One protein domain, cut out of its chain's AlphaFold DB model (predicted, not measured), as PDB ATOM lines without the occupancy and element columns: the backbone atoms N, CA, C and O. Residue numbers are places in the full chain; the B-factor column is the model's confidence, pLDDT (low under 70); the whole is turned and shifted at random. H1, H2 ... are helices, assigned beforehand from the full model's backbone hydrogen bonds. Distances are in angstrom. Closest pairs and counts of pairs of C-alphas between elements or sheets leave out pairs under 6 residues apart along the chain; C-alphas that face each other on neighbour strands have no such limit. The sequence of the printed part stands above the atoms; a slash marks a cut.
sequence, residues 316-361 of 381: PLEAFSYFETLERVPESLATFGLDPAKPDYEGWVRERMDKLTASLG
ATOM      1  N   PRO A 316      97.484 100.021 137.062       89.31
ATOM      2  CA  PRO A 316      97.979 101.367 137.392       89.31
ATOM      3  C   PRO A 316      98.200 101.635 138.887       89.31
ATOM      4  O   PRO A 316      99.122 102.358 139.248       89.31
ATOM      5  N   LEU A 317      97.386 101.029 139.757       90.62
ATOM      6  CA  LEU A 317      97.542 101.147 141.210       90.62
ATOM      7  C   LEU A 317      98.817 100.457 141.717       90.62
ATOM      8  O   LEU A 317      99.545 101.034 142.516       90.62
ATOM      9  N   GLU A 318      99.123  99.252 141.226       90.44
ATOM     10  CA  GLU A 318     100.373  98.559 141.571       90.44
ATOM     11  C   GLU A 318     101.583  99.318 141.004       90.44
ATOM     12  O   GLU A 318     102.605  99.448 141.673       90.44
ATOM     13  N   ALA A 319     101.450  99.875 139.793       93.50
ATOM     14  CA  ALA A 319     102.476 100.714 139.183       93.50
ATOM     15  C   ALA A 319     102.733 101.999 139.988       93.50
ATOM     16  O   ALA A 319     103.890 102.371 140.171       93.50
ATOM     17  N   PHE A 320     101.680 102.645 140.507       94.88
ATOM     18  CA  PHE A 320     101.807 103.805 141.394       94.88
ATOM     19  C   PHE A 320     102.675 103.466 142.606       94.88
ATOM     20  O   PHE A 320     103.694 104.117 142.816       94.88
ATOM     21  N   SER A 321     102.311 102.415 143.352       93.88
ATOM     22  CA  SER A 321     103.059 101.998 144.543       93.88
ATOM     23  C   SER A 321     104.494 101.596 144.206       93.88
ATOM     24  O   SER A 321     105.413 101.947 144.934       93.88
ATOM     25  N   TYR A 322     104.719 100.913 143.080       93.44
ATOM     26  CA  TYR A 322     106.070 100.589 142.626       93.44
ATOM     27  C   TYR A 322     106.919 101.851 142.409       93.44
ATOM     28  O   TYR A 322     107.997 101.968 142.990       93.44
ATOM     29  N   PHE A 323     106.442 102.828 141.630       96.38
ATOM     30  CA  PHE A 323     107.204 104.057 141.384       96.38
ATOM     31  C   PHE A 323     107.363 104.914 142.642       96.38
ATOM     32  O   PHE A 323     108.436 105.468 142.863       96.38
ATOM     33  N   GLU A 324     106.340 104.971 143.495       95.69
ATOM     34  CA  GLU A 324     106.404 105.634 144.799       95.69
ATOM     35  C   GLU A 324     107.516 105.040 145.675       95.69
ATOM     36  O   GLU A 324     108.337 105.788 146.200       95.69
ATOM     37  N   THR A 325     107.609 103.706 145.779       95.38
ATOM     38  CA  THR A 325     108.671 103.046 146.567       95.38
ATOM     39  C   THR A 325     110.079 103.298 146.030       95.38
ATOM     40  O   THR A 325     111.050 103.137 146.767       95.38
ATOM     41  N   LEU A 326     110.199 103.704 144.764       94.88
ATOM     42  CA  LEU A 326     111.453 104.116 144.133       94.88
ATOM     43  C   LEU A 326     111.672 105.637 144.168       94.88
ATOM     44  O   LEU A 326     112.590 106.124 143.514       94.88
ATOM     45  N   GLU A 327     110.817 106.386 144.870       96.12
ATOM     46  CA  GLU A 327     110.807 107.856 144.927       96.12
ATOM     47  C   GLU A 327     110.652 108.531 143.547       96.12
ATOM     48  O   GLU A 327     110.953 109.710 143.355       96.12
ATOM     49  N   ARG A 328     110.108 107.799 142.569       96.50
ATOM     50  CA  ARG A 328     109.820 108.265 141.204       96.50
ATOM     51  C   ARG A 328     108.424 108.880 141.140       96.50
ATOM     52  O   ARG A 328     107.522 108.376 140.473       96.50
ATOM     53  N   VAL A 329     108.243 109.965 141.897       93.56
ATOM     54  CA  VAL A 329     106.953 110.663 142.063       93.56
ATOM     55  C   VAL A 329     106.338 111.114 140.729       93.56
ATOM     56  O   VAL A 329     105.126 110.973 140.565       93.56
ATOM     57  N   PRO A 330     107.103 111.616 139.738       95.75
ATOM     58  CA  PRO A 330     106.510 111.963 138.453       95.75
ATOM     59  C   PRO A 330     105.897 110.767 137.726       95.75
ATOM     60  O   PRO A 330     104.778 110.850 137.225       95.75
ATOM     61  N   GLU A 331     106.593 109.636 137.703       95.25
ATOM     62  CA  GLU A 331     106.087 108.416 137.085       95.25
ATOM     63  C   GLU A 331     104.917 107.819 137.859       95.25
ATOM     64  O   GLU A 331     103.989 107.326 137.221       95.25
ATOM     65  N   SER A 332     104.907 107.912 139.195       94.94
ATOM     66  CA  SER A 332     103.766 107.459 139.995       94.94
ATOM     67  C   SER A 332     102.512 108.277 139.680       94.94
ATOM     68  O   SER A 332     101.479 107.697 139.369       94.94
ATOM     69  N   LEU A 333     102.590 109.610 139.641       93.38
ATOM     70  CA  LEU A 333     101.451 110.459 139.265       93.38
ATOM     71  C   LEU A 333     100.981 110.188 137.826       93.38
ATOM     72  O   LEU A 333      99.775 110.101 137.565       93.38
ATOM     73  N   ALA A 334     101.926 109.963 136.909       92.69
ATOM     74  CA  ALA A 334     101.621 109.658 135.518       92.69
ATOM     75  C   ALA A 334     100.847 108.339 135.336       92.69
ATOM     76  O   ALA A 334     100.074 108.234 134.379       92.69
ATOM     77  N   THR A 335     100.962 107.352 136.242       92.88
ATOM     78  CA  THR A 335     100.162 106.108 136.143       92.88
ATOM     79  C   THR A 335      98.660 106.369 136.240       92.88
ATOM     80  O   THR A 335      97.860 105.616 135.681       92.88
ATOM     81  N   PHE A 336      98.266 107.451 136.911       89.75
ATOM     82  CA  PHE A 336      96.878 107.873 137.042       89.75
ATOM     83  C   PHE A 336      96.471 108.979 136.070       89.75
ATOM     84  O   PHE A 336      95.345 109.467 136.170       89.75
ATOM     85  N   GLY A 337      97.346 109.343 135.126       89.00
ATOM     86  CA  GLY A 337      97.103 110.407 134.153       89.00
ATOM     87  C   GLY A 337      97.205 111.819 134.733       89.00
ATOM     88  O   GLY A 337      96.744 112.760 134.096       89.00
ATOM     89  N   LEU A 338      97.784 111.980 135.928       91.38
ATOM     90  CA  LEU A 338      98.027 113.292 136.527       91.38
ATOM     91  C   LEU A 338      99.295 113.914 135.932       91.38
ATOM     92  O   LEU A 338     100.294 113.219 135.756       91.38
ATOM     93  N   ASP A 339      99.268 115.225 135.672       91.69
ATOM     94  CA  ASP A 339     100.465 115.995 135.322       91.69
ATOM     95  C   ASP A 339     101.363 116.141 136.564       91.69
ATOM     96  O   ASP A 339     100.954 116.783 137.534       91.69
ATOM     97  N   PRO A 340     102.592 115.599 136.558       90.88
ATOM     98  CA  PRO A 340     103.496 115.715 137.695       90.88
ATOM     99  C   PRO A 340     103.910 117.141 138.054       90.88
ATOM    100  O   PRO A 340     104.212 117.413 139.215       90.88
ATOM    101  N   ALA A 341     103.973 118.045 137.074       92.75
ATOM    102  CA  ALA A 341     104.408 119.422 137.297       92.75
ATOM    103  C   ALA A 341     103.294 120.278 137.914       92.75
ATOM    104  O   ALA A 341     103.570 121.255 138.614       92.75
ATOM    105  N   LYS A 342     102.036 119.918 137.642       93.00
ATOM    106  CA  LYS A 342     100.852 120.636 138.111       93.00
ATOM    107  C   LYS A 342      99.664 119.675 138.284       93.00
ATOM    108  O   LYS A 342      98.723 119.719 137.490       93.00
ATOM    109  N   PRO A 343      99.687 118.809 139.310       89.31
ATOM    110  CA  PRO A 343      98.657 117.793 139.479       89.31
ATOM    111  C   PRO A 343      97.320 118.422 139.885       89.31
ATOM    112  O   PRO A 343      97.235 119.140 140.881       89.31
ATOM    113  N   ASP A 344      96.261 118.124 139.132       93.31
ATOM    114  CA  ASP A 344      94.883 118.498 139.464       93.31
ATOM    115  C   ASP A 344      94.184 117.352 140.209       93.31
ATOM    116  O   ASP A 344      93.442 116.553 139.633       93.31
ATOM    117  N   TYR A 345      94.466 117.241 141.507       90.81
ATOM    118  CA  TYR A 345      93.879 116.190 142.341       90.81
ATOM    119  C   TYR A 345      92.359 116.327 142.468       90.81
ATOM    120  O   TYR A 345      91.654 115.321 142.451       90.81
ATOM    121  N   GLU A 346      91.844 117.553 142.585       92.50
ATOM    122  CA  GLU A 346      90.409 117.791 142.749       92.50
ATOM    123  C   GLU A 346      89.629 117.411 141.491       92.50
ATOM    124  O   GLU A 346      88.617 116.711 141.586       92.50
ATOM    125  N   GLY A 347      90.106 117.834 140.315       91.88
ATOM    126  CA  GLY A 347      89.505 117.476 139.033       91.88
ATOM    127  C   GLY A 347      89.530 115.970 138.798       91.88
ATOM    128  O   GLY A 347      88.511 115.382 138.437       91.88
ATOM    129  N   TRP A 348      90.653 115.325 139.110       89.56
ATOM    130  CA  TRP A 348      90.799 113.878 138.979       89.56
ATOM    131  C   TRP A 348      89.889 113.081 139.927       89.56
ATOM    132  O   TRP A 348      89.290 112.084 139.515       89.56
ATOM    133  N   VAL A 349      89.745 113.508 141.193       90.00
ATOM    134  CA  VAL A 349      88.820 112.867 142.147       90.00
ATOM    135  C   VAL A 349      87.385 113.027 141.659       90.00
ATOM    136  O   VAL A 349      86.641 112.047 141.644       90.00
ATOM    137  N   ARG A 350      87.010 114.235 141.218       91.94
ATOM    138  CA  ARG A 350      85.672 114.523 140.693       91.94
ATOM    139  C   ARG A 350      85.340 113.630 139.497       91.94
ATOM    140  O   ARG A 350      84.335 112.937 139.543       91.94
ATOM    141  N   GLU A 351      86.233 113.537 138.511       89.50
ATOM    142  CA  GLU A 351      86.043 112.683 137.329       89.50
ATOM    143  C   GLU A 351      85.808 111.208 137.704       89.50
ATOM    144  O   GLU A 351      84.959 110.530 137.120       89.50
ATOM    145  N   ARG A 352      86.548 110.682 138.685       85.88
ATOM    146  CA  ARG A 352      86.365 109.297 139.144       85.88
ATOM    147  C   ARG A 352      85.073 109.094 139.917       85.88
ATOM    148  O   ARG A 352      84.428 108.070 139.709       85.88
ATOM    149  N   MET A 353      84.692 110.038 140.774       88.69
ATOM    150  CA  MET A 353      83.415 109.985 141.487       88.69
ATOM    151  C   MET A 353      82.235 110.066 140.517       88.69
ATOM    152  O   MET A 353      81.279 109.307 140.670       88.69
ATOM    153  N   ASP A 354      82.333 110.893 139.478       89.81
ATOM    154  CA  ASP A 354      81.318 111.001 138.429       89.81
ATOM    155  C   ASP A 354      81.205 109.691 137.636       89.81
ATOM    156  O   ASP A 354      80.103 109.185 137.444       89.81
ATOM    157  N   LYS A 355      82.333 109.073 137.252       85.50
ATOM    158  CA  LYS A 355      82.340 107.749 136.596       85.50
ATOM    159  C   LYS A 355      81.764 106.648 137.483       85.50
ATOM    160  O   LYS A 355      81.026 105.805 136.985       85.50
ATOM    161  N   LEU A 356      82.088 106.652 138.777       82.44
ATOM    162  CA  LEU A 356      81.555 105.685 139.736       82.44
ATOM    163  C   LEU A 356      80.036 105.851 139.876       82.44
ATOM    164  O   LEU A 356      79.298 104.874 139.804       82.44
ATOM    165  N   THR A 357      79.569 107.091 140.006       82.94
ATOM    166  CA  THR A 357      78.142 107.423 140.111       82.94
ATOM    167  C   THR A 357      77.396 107.067 138.826       82.94
ATOM    168  O   THR A 357      76.324 106.479 138.894       82.94
ATOM    169  N   ALA A 358      77.985 107.327 137.655       79.06
ATOM    170  CA  ALA A 358      77.431 106.922 136.366       79.06
ATOM    171  C   ALA A 358      77.364 105.392 136.215       79.06
ATOM    172  O   ALA A 358      76.365 104.879 135.725       79.06
ATOM    173  N   SER A 359      78.380 104.653 136.679       68.12
ATOM    174  CA  SER A 359      78.347 103.181 136.671       68.12
ATOM    175  C   SER A 359      77.330 102.595 137.654       68.12
ATOM    176  O   SER A 359      76.754 101.553 137.380       68.12
ATOM    177  N   LEU A 360      77.074 103.276 138.775       62.88
ATOM    178  CA  LEU A 360      76.053 102.873 139.744       62.88
ATOM    179  C   LEU A 360      74.634 103.222 139.271       62.88
ATOM    180  O   LEU A 360      73.704 102.505 139.612       62.88
ATOM    181  N   GLY A 361      74.474 104.296 138.489       58.47
ATOM    182  CA  GLY A 361      73.194 104.697 137.899       58.47
ATOM    183  C   GLY A 361      72.804 103.903 136.648       58.47
ATOM    184  O   GLY A 361      71.620 103.713 136.412       58.47
TER     185      GLY A 361
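What this domain is: This is residues 316 to 361 of the 381 residues of an uncharacterized protein of Verrucomicrobiaceae bacterium (UniProt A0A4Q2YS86). A small helical hairpin, H1 and H2 side by side, makes a head at one end, and the longest helix, H3, leads away from it as an arm whose residues 349 to 361 stick out free. Between head and arm, residues 336 to 344 form a winding link with no named element. The printed part has 46 residues with three named helices, in the order H1, H2, H3, and no named strand; the class is all helix. The whole is loose, with a radius of gyration of the C-alphas of 12.3 A, and its outline is flat, spanning 39 by 22 by 10 A.

How they stand to each other: H1, residues 316 to 325, and H2, residues 329 to 335, touch and form a helical hairpin. Their closest C-alphas, those of Phe 320 and Ser 332, are 4.4 A apart. Their lines stand at a shallow tilt of 9 degrees, and they run opposite ways. H3, residues 345 to 361, is apart from both H1 and H2. In H1, H2 and H3 every pair of O i and N i+4 is within hydrogen-bond range.

Where its parts are: H1 begins with C-alpha 316 at (97.979, 101.367, 137.392) and is 14.2 A long from first to last C-alpha. After a tight link of 3 residues, H2 begins with C-alpha 329 at (106.953, 110.663, 142.063) and is 10.1 A long. A short link of 9 residues follows. H3 is 24.1 A long and ends with C-alpha 361 at (73.194, 104.697, 137.899).

The domain as a whole: The two C-alphas farthest apart, those of Leu 326 and Gly 361, are 38.8 A apart. Without the residues that stand free, the body has 33 residues and spans 25 by 17 by 11 A. The printed part has no cut, and neither link is long. The mean pLDDT of the printed part is 89.6, and the model's confidence is low, under 70, at residues 359 to 361.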